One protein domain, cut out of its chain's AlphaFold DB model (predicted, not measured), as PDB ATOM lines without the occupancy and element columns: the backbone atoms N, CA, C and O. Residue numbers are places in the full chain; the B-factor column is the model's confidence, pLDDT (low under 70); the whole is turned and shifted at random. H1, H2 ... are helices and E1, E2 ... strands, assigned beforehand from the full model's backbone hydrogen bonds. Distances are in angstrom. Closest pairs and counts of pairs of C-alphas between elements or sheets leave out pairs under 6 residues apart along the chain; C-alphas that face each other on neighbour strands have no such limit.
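AT A GLANCE: This is residues 289 to 360 and 396 to 452 of the 617 residues of the protein "Hsp20/alpha crystallin superfamily protein" of Acanthamoeba castellanii str. Neff (UniProt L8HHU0). Helices at steep angles gather round a short helix, H2, and a tiny ribbon of two strands, E1 and E2. H7 crosses H2, and its residues 444 to 452 stick out; the longest helix, H3, passes close to E1 and reaches out to little H4, while H6 packs crosswise on H1. The printed part has 129 residues with seven named helices and two named strands, in the order H1, E1, H2, H3, H4, H5, E2, H6, H7; the sheet, E1 - E2, is antiparallel. The class is mostly helix, and the whole is compact, with a radius of gyration of the C-alphas of 15.2 A and spans of 44 by 40 by 31 A.

HOW THE PARTS SIT: H1, residues 289 to 302, touches H6, residues 414 to 421, about perpendicular at 81 degrees; their closest C-alphas, of Ile 294 and Leu 419, are 6.3 A apart. E1, residues 303 to 305, is the antiparallel neighbour of E2, residues 400 to 402, with N 304 and O 401 at 2.9 A and N 401 and O 304 at 2.8 A, within hydrogen-bond range. H2, residues 312 to 323, touches H7, residues 432 to 452, about perpendicular at 87 degrees; H7 does so with residues 435 to 442 alone, and the closest C-alphas, of Ala 318 and Met 439, are 5.2 A apart. H3, residues 332 to 353, with residues 340 to 344 alone, touches H5, residues 396 to 399; the closest C-alphas, of Asn 340 and Ala 396, are 5.7 A apart. H2 and H3 are near each other. H4, residues 355 to 360, is close to H3 but not clearly touching, with the C-alphas of Lys 351 and Phe 358 closest at 6.7 A. H3 and H7 are apart. Every O i to N i+4 pair is within hydrogen-bond range in H1, H2, H6 and H7, but 14 of 18 in H3 and 1 of 2 in H4; H5 is too short for such a pair.

IN THESE COORDINATES: H1 begins with C-alpha 289 at (244.809, 204.944, 166.152) and is 19.9 A long from first to last C-alpha. E1 and E2 measure 6.4 A and 6.9 A, H2 15.9 A and H3 32.1 A. H4, H5 and H6 measure 9.3 A, 6.2 A and 11.1 A. H7, 30.1 A long, ends with C-alpha 452 at (259.443, 214.571, 139.307).

THE WHOLE: The C-alphas of Ala 353 and Asn 452, the two farthest apart, are 47.1 A apart. Residues 361 to 395 are not printed, and C-alphas 360 and 396 across the cut are 16.2 A apart. Of the links that are printed whole, E2 to H6 is long. The mean pLDDT of the printed part is 87.1; residues 308 to 310, 360, 396 to 398 and 407 to 412 are under 70.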
ATOM      1  N   ARG A 289     246.141 205.530 165.926       95.31
ATOM      2  CA  ARG A 289     244.809 204.944 166.152       95.31
ATOM      3  C   ARG A 289     243.697 205.945 165.834       95.31
ATOM      4  O   ARG A 289     242.780 205.619 165.095       95.31
ATOM      5  N   GLU A 290     243.834 207.172 166.324       95.56
ATOM      6  CA  GLU A 290     242.915 208.293 166.079       95.56
ATOM      7  C   GLU A 290     242.845 208.653 164.585       95.56
ATOM      8  O   GLU A 290     241.757 208.790 164.031       95.56
ATOM      9  N   ARG A 291     243.988 208.680 163.880       95.94
ATOM     10  CA  ARG A 291     244.022 208.858 162.414       95.94
ATOM     11  C   ARG A 291     243.329 207.735 161.645       95.94
ATOM     12  O   ARG A 291     242.677 207.997 160.635       95.94
ATOM     13  N   GLU A 292     243.464 206.487 162.091       96.19
ATOM     14  CA  GLU A 292     242.721 205.359 161.517       96.19
ATOM     15  C   GLU A 292     241.221 205.448 161.771       96.19
ATOM     16  O   GLU A 292     240.439 205.144 160.873       96.19
ATOM     17  N   GLU A 293     240.825 205.870 162.964       95.81
ATOM     18  CA  GLU A 293     239.429 206.004 163.356       95.81
ATOM     19  C   GLU A 293     238.731 207.129 162.579       95.81
ATOM     20  O   GLU A 293     237.702 206.882 161.950       95.81
ATOM     21  N   ILE A 294     239.357 208.305 162.473       96.12
ATOM     22  CA  ILE A 294     238.872 209.430 161.653       96.12
ATOM     23  C   ILE A 294     238.813 209.043 160.169       96.12
ATOM     24  O   ILE A 294     237.817 209.313 159.495       96.12
ATOM     25  N   ALA A 295     239.823 208.334 159.650       96.19
ATOM     26  CA  ALA A 295     239.784 207.806 158.286       96.19
ATOM     27  C   ALA A 295     238.672 206.754 158.084       96.19
ATOM     28  O   ALA A 295     238.101 206.675 156.993       96.19
ATOM     29  N   ARG A 296     238.317 205.979 159.122       95.00
ATOM     30  CA  ARG A 296     237.201 205.019 159.088       95.00
ATOM     31  C   ARG A 296     235.838 205.712 159.174       95.00
ATOM     32  O   ARG A 296     234.914 205.273 158.489       95.00
ATOM     33  N   TRP A 297     235.705 206.795 159.944       94.94
ATOM     34  CA  TRP A 297     234.506 207.646 159.950       94.94
ATOM     35  C   TRP A 297     234.305 208.320 158.589       94.94
ATOM     36  O   TRP A 297     233.213 208.239 158.030       94.94
ATOM     37  N   ALA A 298     235.363 208.896 158.009       95.06
ATOM     38  CA  ALA A 298     235.343 209.478 156.667       95.06
ATOM     39  C   ALA A 298     234.922 208.450 155.599       95.06
ATOM     40  O   ALA A 298     234.072 208.730 154.755       95.06
ATOM     41  N   TYR A 299     235.451 207.223 155.679       94.00
ATOM     42  CA  TYR A 299     235.031 206.116 154.819       94.00
ATOM     43  C   TYR A 299     233.545 205.743 155.014       94.00
ATOM     44  O   TYR A 299     232.799 205.665 154.043       94.00
ATOM     45  N   ARG A 300     233.061 205.583 156.250       91.69
ATOM     46  CA  ARG A 300     231.637 205.275 156.503       91.69
ATOM     47  C   ARG A 300     230.676 206.400 156.111       91.69
ATOM     48  O   ARG A 300     229.507 206.135 155.857       91.69
ATOM     49  N   THR A 301     231.163 207.636 156.071       92.12
ATOM     50  CA  THR A 301     230.358 208.826 155.774       92.12
ATOM     51  C   THR A 301     230.240 209.089 154.276       92.12
ATOM     52  O   THR A 301     229.166 209.440 153.800       92.12
ATOM     53  N   TRP A 302     231.326 208.904 153.520       93.00
ATOM     54  CA  TRP A 302     231.362 209.228 152.091       93.00
ATOM     55  C   TRP A 302     231.107 208.036 151.158       93.00
ATOM     56  O   TRP A 302     230.952 208.260 149.956       93.00
ATOM     57  N   PHE A 303     231.044 206.790 151.655       89.56
ATOM     58  CA  PHE A 303     230.812 205.597 150.824       89.56
ATOM     59  C   PHE A 303     229.600 204.785 151.250       89.56
ATOM     60  O   PHE A 303     229.358 204.544 152.430       89.56
ATOM     61  N   ARG A 304     228.906 204.250 150.244       88.88
ATOM     62  CA  ARG A 304     227.989 203.119 150.392       88.88
ATOM     63  C   ARG A 304     228.539 201.955 149.572       88.88
ATOM     64  O   ARG A 304     228.933 202.130 148.419       88.88
ATOM     65  N   VAL A 305     228.593 200.758 150.150       86.31
ATOM     66  CA  VAL A 305     229.065 199.563 149.435       86.31
ATOM     67  C   VAL A 305     228.015 199.171 148.386       86.31
ATOM     68  O   VAL A 305     226.888 198.821 148.729       86.31
ATOM     69  N   LYS A 306     228.371 199.265 147.098       81.12
ATOM     70  CA  LYS A 306     227.524 198.928 145.939       81.12
ATOM     71  C   LYS A 306     228.360 198.272 144.831       81.12
ATOM     72  O   LYS A 306     229.332 198.874 144.372       81.12
ATOM     73  N   PRO A 307     228.007 197.071 144.342       73.88
ATOM     74  CA  PRO A 307     228.797 196.372 143.331       73.88
ATOM     75  C   PRO A 307     228.740 197.060 141.955       73.88
ATOM     76  O   PRO A 307     227.676 197.133 141.349       73.88
ATOM     77  N   GLY A 308     229.891 197.461 141.394       61.53
ATOM     78  CA  GLY A 308     230.007 197.765 139.958       61.53
ATOM     79  C   GLY A 308     230.936 198.915 139.554       61.53
ATOM     80  O   GLY A 308     231.512 198.852 138.464       61.53
ATOM     81  N   HIS A 309     231.099 199.949 140.383       66.44
ATOM     82  CA  HIS A 309     231.720 201.207 139.947       66.44
ATOM     83  C   HIS A 309     233.251 201.219 140.103       66.44
ATOM     84  O   HIS A 309     233.780 200.827 141.136       66.44
ATOM     85  N   LYS A 310     233.995 201.668 139.077       65.06
ATOM     86  CA  LYS A 310     235.476 201.576 139.045       65.06
ATOM     87  C   LYS A 310     236.223 202.836 139.485       65.06
ATOM     88  O   LYS A 310     237.368 202.738 139.917       65.06
ATOM     89  N   GLU A 311     235.614 204.010 139.353       71.00
ATOM     90  CA  GLU A 311     236.318 205.304 139.468       71.00
ATOM     91  C   GLU A 311     236.406 205.844 140.904       71.00
ATOM     92  O   GLU A 311     237.036 206.864 141.179       71.00
ATOM     93  N   VAL A 312     235.782 205.129 141.837       82.50
ATOM     94  CA  VAL A 312     235.501 205.596 143.196       82.50
ATOM     95  C   VAL A 312     236.764 205.723 144.052       82.50
ATOM     96  O   VAL A 312     236.812 206.557 144.951       82.50
ATOM     97  N   LYS A 313     237.840 204.995 143.715       82.69
ATOM     98  CA  LYS A 313     239.138 205.149 144.386       82.69
ATOM     99  C   LYS A 313     239.720 206.557 144.204       82.69
ATOM    100  O   LYS A 313     240.072 207.184 145.194       82.69
ATOM    101  N   ASP A 314     239.846 207.051 142.973       87.19
ATOM    102  CA  ASP A 314     240.524 208.335 142.737       87.19
ATOM    103  C   ASP A 314     239.660 209.517 143.230       87.19
ATOM    104  O   ASP A 314     240.214 210.506 143.704       87.19
ATOM    105  N   LYS A 315     238.320 209.377 143.223       90.81
ATOM    106  CA  LYS A 315     237.400 210.325 143.880       90.81
ATOM    107  C   LYS A 315     237.586 210.337 145.398       90.81
ATOM    108  O   LYS A 315     237.663 211.407 145.995       90.81
ATOM    109  N   TRP A 316     237.736 209.163 146.015       90.69
ATOM    110  CA  TRP A 316     237.994 209.072 147.448       90.69
ATOM    111  C   TRP A 316     239.330 209.707 147.865       90.69
ATOM    112  O   TRP A 316     239.355 210.455 148.838       90.69
ATOM    113  N   TRP A 317     240.428 209.450 147.139       91.94
ATOM    114  CA  TRP A 317     241.738 210.037 147.476       91.94
ATOM    115  C   TRP A 317     241.676 211.565 147.391       91.94
ATOM    116  O   TRP A 317     242.109 212.244 148.321       91.94
ATOM    117  N   ALA A 318     241.091 212.096 146.312       93.62
ATOM    118  CA  ALA A 318     240.880 213.529 146.138       93.62
ATOM    119  C   ALA A 318     240.109 214.145 147.316       93.62
ATOM    120  O   ALA A 318     240.596 215.090 147.936       93.62
ATOM    121  N   LEU A 319     238.959 213.562 147.673       94.62
ATOM    122  CA  LEU A 319     238.135 214.055 148.774       94.62
ATOM    123  C   LEU A 319     238.862 213.962 150.125       94.62
ATOM    124  O   LEU A 319     238.878 214.936 150.864       94.62
ATOM    125  N   TYR A 320     239.520 212.840 150.434       95.88
ATOM    126  CA  TYR A 320     240.227 212.643 151.706       95.88
ATOM    127  C   TYR A 320     241.348 213.663 151.928       95.88
ATOM    128  O   TYR A 320     241.371 214.327 152.967       95.88
ATOM    129  N   TYR A 321     242.249 213.826 150.952       95.12
ATOM    130  CA  TYR A 321     243.385 214.743 151.085       95.12
ATOM    131  C   TYR A 321     242.982 216.223 151.008       95.12
ATOM    132  O   TYR A 321     243.755 217.074 151.450       95.12
ATOM    133  N   ARG A 322     241.795 216.543 150.469       95.56
ATOM    134  CA  ARG A 322     241.263 217.913 150.447       95.56
ATOM    135  C   ARG A 322     240.437 218.262 151.684       95.56
ATOM    136  O   ARG A 322     240.593 219.361 152.207       95.56
ATOM    137  N   LYS A 323     239.544 217.364 152.118       95.31
ATOM    138  CA  LYS A 323     238.576 217.635 153.188       95.31
ATOM    139  C   LYS A 323     239.142 217.447 154.582       95.31
ATOM    140  O   LYS A 323     238.785 218.245 155.430       95.31
ATOM    141  N   LEU A 324     240.003 216.464 154.849       96.56
ATOM    142  CA  LEU A 324     240.596 216.315 156.185       96.56
ATOM    143  C   LEU A 324     241.828 217.204 156.355       96.56
ATOM    144  O   LEU A 324     242.633 217.341 155.433       96.56
ATOM    145  N   LEU A 325     242.012 217.751 157.559       95.62
ATOM    146  CA  LEU A 325     243.212 218.515 157.908       95.62
ATOM    147  C   LEU A 325     244.470 217.611 157.863       95.62
ATOM    148  O   LEU A 325     244.388 216.451 158.280       95.62
ATOM    149  N   PRO A 326     245.648 218.109 157.422       96.06
ATOM    150  CA  PRO A 326     246.843 217.280 157.202       96.06
ATOM    151  C   PRO A 326     247.317 216.455 158.406       96.06
ATOM    152  O   PRO A 326     247.850 215.360 158.234       96.06
ATOM    153  N   GLN A 327     247.079 216.931 159.631       94.81
ATOM    154  CA  GLN A 327     247.380 216.196 160.867       94.81
ATOM    155  C   GLN A 327     246.636 214.853 160.985       94.81
ATOM    156  O   GLN A 327     247.127 213.938 161.648       94.81
ATOM    157  N   TYR A 328     245.494 214.707 160.305       96.50
ATOM    158  CA  TYR A 328     244.690 213.485 160.286       96.50
ATOM    159  C   TYR A 328     245.038 212.531 159.132       96.50
ATOM    160  O   TYR A 328     244.494 211.427 159.060       96.50
ATOM    161  N   HIS A 329     245.949 212.918 158.230       95.88
ATOM    162  CA  HIS A 329     246.297 212.104 157.066       95.88
ATOM    163  C   HIS A 329     247.108 210.859 157.462       95.88
ATOM    164  O   HIS A 329     248.135 210.923 158.146       95.88
ATOM    165  N   LEU A 330     246.662 209.696 156.986       94.81
ATOM    166  CA  LEU A 330     247.434 208.455 156.993       94.81
ATOM    167  C   LEU A 330     248.330 208.371 155.750       94.81
ATOM    168  O   LEU A 330     247.947 208.800 154.667       94.81
ATOM    169  N   ARG A 331     249.496 207.721 155.876       90.19
ATOM    170  CA  ARG A 331     250.381 207.444 154.729       90.19
ATOM    171  C   ARG A 331     249.661 206.588 153.679       90.19
ATOM    172  O   ARG A 331     249.109 205.539 154.022       90.19
ATOM    173  N   ASP A 332     249.785 206.950 152.406       86.25
ATOM    174  CA  ASP A 332     249.154 206.346 151.219       86.25
ATOM    175  C   ASP A 332     249.147 204.809 151.228       86.25
ATOM    176  O   ASP A 332     248.110 204.153 151.095       86.25
ATOM    177  N   ASN A 333     250.328 204.218 151.440       87.62
ATOM    178  CA  ASN A 333     250.550 202.770 151.443       87.62
ATOM    179  C   ASN A 333     249.929 202.056 152.654       87.62
ATOM    180  O   ASN A 333     249.877 200.826 152.672       87.62
ATOM    181  N   TYR A 334     249.514 202.776 153.694       91.62
ATOM    182  CA  TYR A 334     248.830 202.227 154.868       91.62
ATOM    183  C   TYR A 334     247.315 202.409 154.748       91.62
ATOM    184  O   TYR A 334     246.556 201.442 154.810       91.62
ATOM    185  N   LEU A 335     246.910 203.634 154.435       91.38
ATOM    186  CA  LEU A 335     245.547 204.060 154.143       91.38
ATOM    187  C   LEU A 335     244.893 203.206 153.040       91.38
ATOM    188  O   LEU A 335     243.844 202.595 153.244       91.38
ATOM    189  N   GLY A 336     245.586 203.021 151.911       88.94
ATOM    190  CA  GLY A 336     245.144 202.156 150.814       88.94
ATOM    191  C   GLY A 336     245.116 200.652 151.136       88.94
ATOM    192  O   GLY A 336     244.539 199.888 150.361       88.94
ATOM    193  N   ARG A 337     245.705 200.202 152.256       90.19
ATOM    194  CA  ARG A 337     245.507 198.839 152.795       90.19
ATOM    195  C   ARG A 337     244.284 198.786 153.708       90.19
ATOM    196  O   ARG A 337     243.445 197.914 153.506       90.19
ATOM    197  N   LYS A 338     244.156 199.735 154.640       93.12
ATOM    198  CA  LYS A 338     243.020 199.834 155.573       93.12
ATOM    199  C   LYS A 338     241.677 199.934 154.852       93.12
ATOM    200  O   LYS A 338     240.745 199.253 155.243       93.12
ATOM    201  N   ILE A 339     241.597 200.660 153.739       89.50
ATOM    202  CA  ILE A 339     240.335 200.791 152.992       89.50
ATOM    203  C   ILE A 339     239.999 199.539 152.172       89.50
ATOM    204  O   ILE A 339     238.831 199.184 152.084       89.50
ATOM    205  N   ASN A 340     240.986 198.797 151.646       87.88
ATOM    206  CA  ASN A 340     240.696 197.459 151.106       87.88
ATOM    207  C   ASN A 340     240.147 196.542 152.214       87.88
ATOM    208  O   ASN A 340     239.165 195.849 151.981       87.88
ATOM    209  N   GLN A 341     240.735 196.586 153.417       92.00
ATOM    210  CA  GLN A 341     240.252 195.837 154.579       92.00
ATOM    211  C   GLN A 341     238.821 196.248 154.975       92.00
ATOM    212  O   GLN A 341     237.986 195.371 155.147       92.00
ATOM    213  N   TRP A 342     238.501 197.543 155.077       93.06
ATOM    214  CA  TRP A 342     237.151 197.995 155.446       93.06
ATOM    215  C   TRP A 342     236.104 197.685 154.372       93.06
ATOM    216  O   TRP A 342     234.990 197.306 154.715       93.06
ATOM    217  N   ILE A 343     236.458 197.768 153.083       88.81
ATOM    218  CA  ILE A 343     235.573 197.319 151.998       88.81
ATOM    219  C   ILE A 343     235.393 195.794 152.046       88.81
ATOM    220  O   ILE A 343     234.302 195.310 151.773       88.81
ATOM    221  N   GLU A 344     236.421 195.014 152.398       89.38
ATOM    222  CA  GLU A 344     236.286 193.563 152.587       89.38
ATOM    223  C   GLU A 344     235.398 193.217 153.797       89.38
ATOM    224  O   GLU A 344     234.506 192.381 153.640       89.38
ATOM    225  N   GLU A 345     235.581 193.895 154.938       91.94
ATOM    226  CA  GLU A 345     234.764 193.780 156.161       91.94
ATOM    227  C   GLU A 345     233.287 194.114 155.888       91.94
ATOM    228  O   GLU A 345     232.418 193.274 156.120       91.94
ATOM    229  N   ASP A 346     232.997 195.287 155.317       89.12
ATOM    230  CA  ASP A 346     231.624 195.735 155.045       89.12
ATOM    231  C   ASP A 346     230.973 194.971 153.859       89.12
ATOM    232  O   ASP A 346     229.752 194.994 153.692       89.12
ATOM    233  N   LEU A 347     231.754 194.236 153.049       87.94
ATOM    234  CA  LEU A 347     231.237 193.314 152.024       87.94
ATOM    235  C   LEU A 347     230.849 191.929 152.562       87.94
ATOM    236  O   LEU A 347     230.073 191.253 151.888       87.94
ATOM    237  N   GLU A 348     231.386 191.446 153.689       90.06
ATOM    238  CA  GLU A 348     231.017 190.110 154.204       90.06
ATOM    239  C   GLU A 348     229.512 189.980 154.524       90.06
ATOM    240  O   GLU A 348     228.898 189.038 154.016       90.06
ATOM    241  N   PRO A 349     228.852 190.930 155.224       90.06
ATOM    242  CA  PRO A 349     227.402 190.880 155.434       90.06
ATOM    243  C   PRO A 349     226.604 190.826 154.123       90.06
ATOM    244  O   PRO A 349     225.637 190.075 154.012       90.06
ATOM    245  N   LEU A 350     227.041 191.563 153.096       86.88
ATOM    246  CA  LEU A 350     226.385 191.580 151.784       86.88
ATOM    247  C   LEU A 350     226.572 190.266 151.010       86.88
ATOM    248  O   LEU A 350     225.654 189.848 150.309       86.88
ATOM    249  N   LYS A 351     227.714 189.577 151.154       87.62
ATOM    250  CA  LYS A 351     227.922 188.231 150.581       87.62
ATOM    251  C   LYS A 351     227.017 187.183 151.231       87.62
ATOM    252  O   LYS A 351     226.600 186.252 150.548       87.62
ATOM    253  N   VAL A 352     226.731 187.331 152.527       91.31
ATOM    254  CA  VAL A 352     225.825 186.447 153.279       91.31
ATOM    255  C   VAL A 352     224.360 186.732 152.937       91.31
ATOM    256  O   VAL A 352     223.593 185.791 152.758       91.31
ATOM    257  N   ALA A 353     223.975 188.005 152.800       90.25
ATOM    258  CA  ALA A 353     222.605 188.409 152.472       90.25
ATOM    259  C   ALA A 353     222.225 188.196 150.993       90.25
ATOM    260  O   ALA A 353     221.077 187.866 150.704       90.25
ATOM    261  N   HIS A 354     223.174 188.380 150.067       87.06
ATOM    262  CA  HIS A 354     222.941 188.385 148.615       87.06
ATOM    263  C   HIS A 354     223.959 187.537 147.824       87.06
ATOM    264  O   HIS A 354     224.616 188.043 146.900       87.06
ATOM    265  N   PRO A 355     224.153 186.245 148.162       87.25
ATOM    266  CA  PRO A 355     225.164 185.393 147.528       87.25
ATOM    267  C   PRO A 355     225.017 185.311 145.997       87.25
ATOM    268  O   PRO A 355     226.020 185.250 145.278       87.25
ATOM    269  N   GLU A 356     223.791 185.380 145.475       85.12
ATOM    270  CA  GLU A 356     223.472 185.362 144.044       85.12
ATOM    271  C   GLU A 356     224.153 186.491 143.250       85.12
ATOM    272  O   GLU A 356     224.584 186.270 142.113       85.12
ATOM    273  N   GLN A 357     224.337 187.667 143.860       79.19
ATOM    274  CA  GLN A 357     224.994 188.819 143.229       79.19
ATOM    275  C   GLN A 357     226.512 188.618 143.089       79.19
ATOM    276  O   GLN A 357     227.138 189.135 142.160       79.19
ATOM    277  N   PHE A 358     227.119 187.828 143.981       78.06
ATOM    278  CA  PHE A 358     228.562 187.564 143.983       78.06
ATOM    279  C   PHE A 358     228.949 186.339 143.138       78.06
ATOM    280  O   PHE A 358     230.035 186.321 142.552       78.06
ATOM    281  N   VAL A 359     228.057 185.349 142.998       74.06
ATOM    282  CA  VAL A 359     228.301 184.120 142.213       74.06
ATOM    283  C   VAL A 359     228.590 184.405 140.731       74.06
ATOM    284  O   VAL A 359     229.452 183.749 140.140       74.06
ATOM    285  N   GLN A 360     227.931 185.395 140.118       59.25
ATOM    286  CA  GLN A 360     228.029 185.625 138.666       59.25
ATOM    287  C   GLN A 360     229.450 185.979 138.185       59.25
ATOM    288  O   GLN A 360     229.869 185.533 137.115       59.25
ATOM    289  N   ALA A 396     239.175 195.726 145.633       61.00
ATOM    290  CA  ALA A 396     237.928 195.846 146.403       61.00
ATOM    291  C   ALA A 396     237.116 197.121 146.082       61.00
ATOM    292  O   ALA A 396     235.889 197.074 146.029       61.00
ATOM    293  N   TYR A 397     237.806 198.218 145.740       62.06
ATOM    294  CA  TYR A 397     237.244 199.500 145.280       62.06
ATOM    295  C   TYR A 397     236.221 199.415 144.128       62.06
ATOM    296  O   TYR A 397     235.538 200.397 143.869       62.06
ATOM    297  N   ALA A 398     236.104 198.279 143.431       63.00
ATOM    298  CA  ALA A 398     235.092 198.060 142.394       63.00
ATOM    299  C   ALA A 398     233.650 197.868 142.923       63.00
ATOM    300  O   ALA A 398     232.727 197.679 142.126       63.00
ATOM    301  N   ASN A 399     233.463 197.845 144.249       73.38
ATOM    302  CA  ASN A 399     232.184 197.593 144.915       73.38
ATOM    303  C   ASN A 399     231.778 198.716 145.897       73.38
ATOM    304  O   ASN A 399     231.149 198.442 146.917       73.38
ATOM    305  N   VAL A 400     232.119 199.973 145.611       82.88
ATOM    306  CA  VAL A 400     231.664 201.146 146.379       82.88
ATOM    307  C   VAL A 400     231.071 202.211 145.458       82.88
ATOM    308  O   VAL A 400     231.443 202.311 144.291       82.88
ATOM    309  N   GLU A 401     230.166 203.013 146.008       87.44
ATOM    310  CA  GLU A 401     229.592 204.242 145.454       87.44
ATOM    311  C   GLU A 401     229.865 205.385 146.447       87.44
ATOM    312  O   GLU A 401     229.963 205.135 147.650       87.44
ATOM    313  N   MET A 402     229.988 206.626 145.964       88.25
ATOM    314  CA  MET A 402     230.064 207.800 146.841       88.25
ATOM    315  C   MET A 402     228.691 208.382 147.138       88.25
ATOM    316  O   MET A 402     227.886 208.567 146.228       88.25
ATOM    317  N   ILE A 403     228.477 208.728 148.404       90.06
ATOM    318  CA  ILE A 403     227.269 209.386 148.899       90.06
ATOM    319  C   ILE A 403     227.629 210.737 149.526       90.06
ATOM    320  O   ILE A 403     228.655 210.870 150.197       90.06
ATOM    321  N   GLN A 404     226.791 211.745 149.293       87.31
ATOM    322  CA  GLN A 404     226.856 212.989 150.057       87.31
ATOM    323  C   GLN A 404     226.323 212.708 151.475       87.31
ATOM    324  O   GLN A 404     225.312 212.006 151.585       87.31
ATOM    325  N   PRO A 405     226.962 213.215 152.549       83.62
ATOM    326  CA  PRO A 405     226.530 212.960 153.928       83.62
ATOM    327  C   PRO A 405     225.054 213.310 154.155       83.62
ATOM    328  O   PRO A 405     224.303 212.487 154.681       83.62
ATOM    329  N   THR A 406     224.632 214.466 153.631       70.69
ATOM    330  CA  THR A 406     223.248 214.981 153.616       70.69
ATOM    331  C   THR A 406     222.167 214.010 153.120       70.69
ATOM    332  O   THR A 406     220.994 214.229 153.409       70.69
ATOM    333  N   ALA A 407     222.518 212.931 152.410       57.34
ATOM    334  CA  ALA A 407     221.571 211.948 151.874       57.34
ATOM    335  C   ALA A 407     221.266 210.752 152.813       57.34
ATOM    336  O   ALA A 407     220.596 209.805 152.392       57.34
ATOM    337  N   ASN A 408     221.763 210.753 154.057       56.22
ATOM    338  CA  ASN A 408     221.456 209.729 155.066       56.22
ATOM    339  C   ASN A 408     220.545 210.287 156.176       56.22
ATOM    340  O   ASN A 408     220.989 211.052 157.030       56.22
ATOM    341  N   GLU A 409     219.289 209.842 156.224       51.53
ATOM    342  CA  GLU A 409     218.392 210.096 157.359       51.53
ATOM    343  C   GLU A 409     218.963 209.449 158.643       51.53
ATOM    344  O   GLU A 409     219.243 208.249 158.660       51.53
ATOM    345  N   GLY A 410     219.165 210.244 159.706       59.00
ATOM    346  CA  GLY A 410     219.786 209.807 160.974       59.00
ATOM    347  C   GLY A 410     221.175 210.400 161.277       59.00
ATOM    348  O   GLY A 410     222.042 209.699 161.797       59.00
ATOM    349  N   MET A 411     221.420 211.670 160.930       55.12
ATOM    350  CA  MET A 411     222.764 212.275 160.926       55.12
ATOM    351  C   MET A 411     223.330 212.746 162.278       55.12
ATOM    352  O   MET A 411     224.544 212.947 162.351       55.12
ATOM    353  N   ASP A 412     222.529 212.874 163.343       62.81
ATOM    354  CA  ASP A 412     222.939 213.426 164.655       62.81
ATOM    355  C   ASP A 412     223.804 212.470 165.504       62.81
ATOM    356  O   ASP A 412     223.613 212.278 166.706       62.81
ATOM    357  N   THR A 413     224.783 211.827 164.873       80.19
ATOM    358  CA  THR A 413     225.697 210.887 165.522       80.19
ATOM    359  C   THR A 413     226.959 211.607 166.022       80.19
ATOM    360  O   THR A 413     227.573 212.364 165.265       80.19
ATOM    361  N   PRO A 414     227.439 211.350 167.257       86.12
ATOM    362  CA  PRO A 414     228.614 212.043 167.807       86.12
ATOM    363  C   PRO A 414     229.904 211.907 166.977       86.12
ATOM    364  O   PRO A 414     230.786 212.761 167.062       86.12
ATOM    365  N   PHE A 415     230.033 210.859 166.150       87.94
ATOM    366  CA  PHE A 415     231.181 210.715 165.251       87.94
ATOM    367  C   PHE A 415     231.123 211.665 164.043       87.94
ATOM    368  O   PHE A 415     232.181 212.048 163.555       87.94
ATOM    369  N   MET A 416     229.937 212.087 163.578       87.75
ATOM    370  CA  MET A 416     229.818 213.089 162.506       87.75
ATOM    371  C   MET A 416     230.344 214.445 162.971       87.75
ATOM    372  O   MET A 416     231.097 215.086 162.247       87.75
ATOM    373  N   GLN A 417     230.026 214.846 164.205       90.12
ATOM    374  CA  GLN A 417     230.537 216.085 164.803       90.12
ATOM    375  C   GLN A 417     232.064 216.036 164.988       90.12
ATOM    376  O   GLN A 417     232.756 216.989 164.633       90.12
ATOM    377  N   LYS A 418     232.617 214.905 165.455       92.88
ATOM    378  CA  LYS A 418     234.080 214.713 165.536       92.88
ATOM    379  C   LYS A 418     234.753 214.666 164.159       92.88
ATOM    380  O   LYS A 418     235.852 215.185 164.000       92.88
ATOM    381  N   LEU A 419     234.117 214.068 163.151       94.94
ATOM    382  CA  LEU A 419     234.619 214.078 161.775       94.94
ATOM    383  C   LEU A 419     234.585 215.496 161.185       94.94
ATOM    384  O   LEU A 419     235.539 215.893 160.524       94.94
ATOM    385  N   ALA A 420     233.535 216.270 161.475       94.62
ATOM    386  CA  ALA A 420     233.411 217.668 161.084       94.62
ATOM    387  C   ALA A 420     234.567 218.512 161.640       94.62
ATOM    388  O   ALA A 420     235.238 219.170 160.853       94.62
ATOM    389  N   THR A 421     234.901 218.407 162.932       95.62
ATOM    390  CA  THR A 421     236.062 219.118 163.515       95.62
ATOM    391  C   THR A 421     237.429 218.616 163.024       95.62
ATOM    392  O   THR A 421     238.451 219.266 163.254       95.62
ATOM    393  N   CYS A 422     237.475 217.486 162.313       96.12
ATOM    394  CA  CYS A 422     238.668 217.012 161.608       96.12
ATOM    395  C   CYS A 422     238.744 217.493 160.146       96.12
ATOM    396  O   CYS A 422     239.781 217.315 159.492       96.12
ATOM    397  N   CYS A 423     237.667 218.091 159.632       96.25
ATOM    398  CA  CYS A 423     237.570 218.614 158.278       96.25
ATOM    399  C   CYS A 423     237.948 220.102 158.181       96.25
ATOM    400  O   CYS A 423     237.738 220.901 159.091       96.25
ATOM    401  N   VAL A 424     238.446 220.485 157.007       93.50
ATOM    402  CA  VAL A 424     238.545 221.874 156.550       93.50
ATOM    403  C   VAL A 424     237.146 222.507 156.575       93.50
ATOM    404  O   VAL A 424     236.145 221.843 156.292       93.50
ATOM    405  N   ASP A 425     237.083 223.779 156.971       93.44
ATOM    406  CA  ASP A 425     235.854 224.565 157.173       93.44
ATOM    407  C   ASP A 425     234.861 223.961 158.190       93.44
ATOM    408  O   ASP A 425     233.688 224.327 158.212       93.44
ATOM    409  N   ASN A 426     235.320 223.021 159.029       94.25
ATOM    410  CA  ASN A 426     234.497 222.179 159.903       94.25
ATOM    411  C   ASN A 426     233.343 221.456 159.171       94.25
ATOM    412  O   ASN A 426     232.295 221.200 159.765       94.25
ATOM    413  N   ASN A 427     233.496 221.143 157.875       92.88
ATOM    414  CA  ASN A 427     232.393 220.659 157.041       92.88
ATOM    415  C   ASN A 427     232.728 219.364 156.275       92.88
ATOM    416  O   ASN A 427     233.644 219.315 155.449       92.88
ATOM    417  N   VAL A 428     231.925 218.322 156.521       93.06
ATOM    418  CA  VAL A 428     232.043 216.974 155.933       93.06
ATOM    419  C   VAL A 428     231.411 216.869 154.534       93.06
ATOM    420  O   VAL A 428     231.762 215.962 153.771       93.06
ATOM    421  N   ASP A 429     230.512 217.790 154.173       92.44
ATOM    422  CA  ASP A 429     229.808 217.799 152.888       92.44
ATOM    423  C   ASP A 429     230.696 218.222 151.712       92.44
ATOM    424  O   ASP A 429     231.702 218.927 151.847       92.44
ATOM    425  N   TRP A 430     230.284 217.802 150.518       93.38
ATOM    426  CA  TRP A 430     230.929 218.094 149.243       93.38
ATOM    427  C   TRP A 430     229.877 218.205 148.134       93.38
ATOM    428  O   TRP A 430     228.908 217.446 148.122       93.38
ATOM    429  N   SER A 431     230.055 219.129 147.187       93.44
ATOM    430  CA  SER A 431     229.244 219.191 145.962       93.44
ATOM    431  C   SER A 431     229.874 218.343 144.852       93.44
ATOM    432  O   SER A 431     231.077 218.070 144.871       93.44
ATOM    433  N   ALA A 432     229.082 217.931 143.859       91.81
ATOM    434  CA  ALA A 432     229.600 217.191 142.705       91.81
ATOM    435  C   ALA A 432     230.671 217.994 141.935       91.81
ATOM    436  O   ALA A 432     231.687 217.436 141.529       91.81
ATOM    437  N   GLU A 433     230.476 219.309 141.809       94.06
ATOM    438  CA  GLU A 433     231.426 220.240 141.186       94.06
ATOM    439  C   GLU A 433     232.745 220.316 141.966       94.06
ATOM    440  O   GLU A 433     233.820 220.186 141.378       94.06
ATOM    441  N   GLN A 434     232.670 220.436 143.299       93.75
ATOM    442  CA  GLN A 434     233.844 220.433 144.174       93.75
ATOM    443  C   GLN A 434     234.617 219.112 144.059       93.75
ATOM    444  O   GLN A 434     235.841 219.123 143.950       93.75
ATOM    445  N   LEU A 435     233.917 217.974 144.012       93.81
ATOM    446  CA  LEU A 435     234.551 216.660 143.889       93.81
ATOM    447  C   LEU A 435     235.268 216.467 142.541       93.81
ATOM    448  O   LEU A 435     236.349 215.877 142.512       93.81
ATOM    449  N   GLU A 436     234.715 216.963 141.431       93.50
ATOM    450  CA  GLU A 436     235.406 216.926 140.131       93.50
ATOM    451  C   GLU A 436     236.589 217.910 140.070       93.50
ATOM    452  O   GLU A 436     237.636 217.579 139.503       93.50
ATOM    453  N   ALA A 437     236.486 219.078 140.715       94.94
ATOM    454  CA  ALA A 437     237.606 220.008 140.863       94.94
ATOM    455  C   ALA A 437     238.754 219.395 141.693       94.94
ATOM    456  O   ALA A 437     239.916 219.427 141.271       94.94
ATOM    457  N   ASP A 438     238.434 218.752 142.818       93.19
ATOM    458  CA  ASP A 438     239.409 218.053 143.659       93.19
ATOM    459  C   ASP A 438     239.992 216.821 142.950       93.19
ATOM    460  O   ASP A 438     241.194 216.564 143.054       93.19
ATOM    461  N   MET A 439     239.198 216.092 142.150       93.38
ATOM    462  CA  MET A 439     239.715 215.052 141.251       93.38
ATOM    463  C   MET A 439     240.728 215.614 140.252       93.38
ATOM    464  O   MET A 439     241.760 214.982 140.017       93.38
ATOM    465  N   ALA A 440     240.428 216.747 139.613       93.06
ATOM    466  CA  ALA A 440     241.311 217.364 138.627       93.06
ATOM    467  C   ALA A 440     242.628 217.819 139.277       93.06
ATOM    468  O   ALA A 440     243.707 217.534 138.746       93.06
ATOM    469  N   TRP A 441     242.550 218.427 140.465       93.75
ATOM    470  CA  TRP A 441     243.715 218.761 141.286       93.75
ATOM    471  C   TRP A 441     244.530 217.514 141.664       93.75
ATOM    472  O   TRP A 441     245.738 217.479 141.425       93.75
ATOM    473  N   PHE A 442     243.885 216.462 142.174       92.38
ATOM    474  CA  PHE A 442     244.554 215.226 142.591       92.38
ATOM    475  C   PHE A 442     245.235 214.511 141.414       92.38
ATOM    476  O   PHE A 442     246.390 214.097 141.524       92.38
ATOM    477  N   LYS A 443     244.562 214.424 140.255       91.56
ATOM    478  CA  LYS A 443     245.133 213.887 139.006       91.56
ATOM    479  C   LYS A 443     246.362 214.695 138.567       91.56
ATOM    480  O   LYS A 443     247.386 214.093 138.251       91.56
ATOM    481  N   LYS A 444     246.293 216.033 138.598       93.19
ATOM    482  CA  LYS A 444     247.415 216.926 138.252       93.19
ATOM    483  C   LYS A 444     248.602 216.758 139.206       93.19
ATOM    484  O   LYS A 444     249.716 216.540 138.743       93.19
ATOM    485  N   ASN A 445     248.361 216.795 140.516       89.56
ATOM    486  CA  ASN A 445     249.392 216.626 141.543       89.56
ATOM    487  C   ASN A 445     250.091 215.256 141.403       89.56
ATOM    488  O   ASN A 445     251.315 215.169 141.316       89.56
ATOM    489  N   ARG A 446     249.312 214.181 141.235       87.56
ATOM    490  CA  ARG A 446     249.830 212.826 140.990       87.56
ATOM    491  C   ARG A 446     250.673 212.720 139.711       87.56
ATOM    492  O   ARG A 446     251.655 211.982 139.717       87.56
ATOM    493  N   LEU A 447     250.321 213.438 138.640       89.12
ATOM    494  CA  LEU A 447     251.148 213.513 137.429       89.12
ATOM    495  C   LEU A 447     252.468 214.246 137.697       89.12
ATOM    496  O   LEU A 447     253.516 213.687 137.394       89.12
ATOM    497  N   GLN A 448     252.439 215.406 138.358       89.25
ATOM    498  CA  GLN A 448     253.654 216.155 138.717       89.25
ATOM    499  C   GLN A 448     254.595 215.333 139.615       89.25
ATOM    500  O   GLN A 448     255.804 215.324 139.400       89.25
ATOM    501  N   ILE A 449     254.059 214.565 140.572       83.94
ATOM    502  CA  ILE A 449     254.846 213.613 141.376       83.94
ATOM    503  C   ILE A 449     255.472 212.526 140.482       83.94
ATOM    504  O   ILE A 449     256.644 212.198 140.649       83.94
ATOM    505  N   MET A 450     254.728 211.978 139.515       79.06
ATOM    506  CA  MET A 450     255.244 210.962 138.587       79.06
ATOM    507  C   MET A 450     256.274 211.500 137.580       79.06
ATOM    508  O   MET A 450     257.133 210.732 137.146       79.06
ATOM    509  N   GLU A 451     256.211 212.783 137.225       86.12
ATOM    510  CA  GLU A 451     257.191 213.474 136.376       86.12
ATOM    511  C   GLU A 451     258.469 213.828 137.153       86.12
ATOM    512  O   GLU A 451     259.573 213.668 136.630       86.12
ATOM    513  N   ASN A 452     258.328 214.229 138.422       80.12
ATOM    514  CA  ASN A 452     259.443 214.571 139.307       80.12
ATOM    515  C   ASN A 452     260.216 213.347 139.832       80.12
ATOM    516  O   ASN A 452     261.353 213.500 140.276       80.12
TER     517      ASN A 452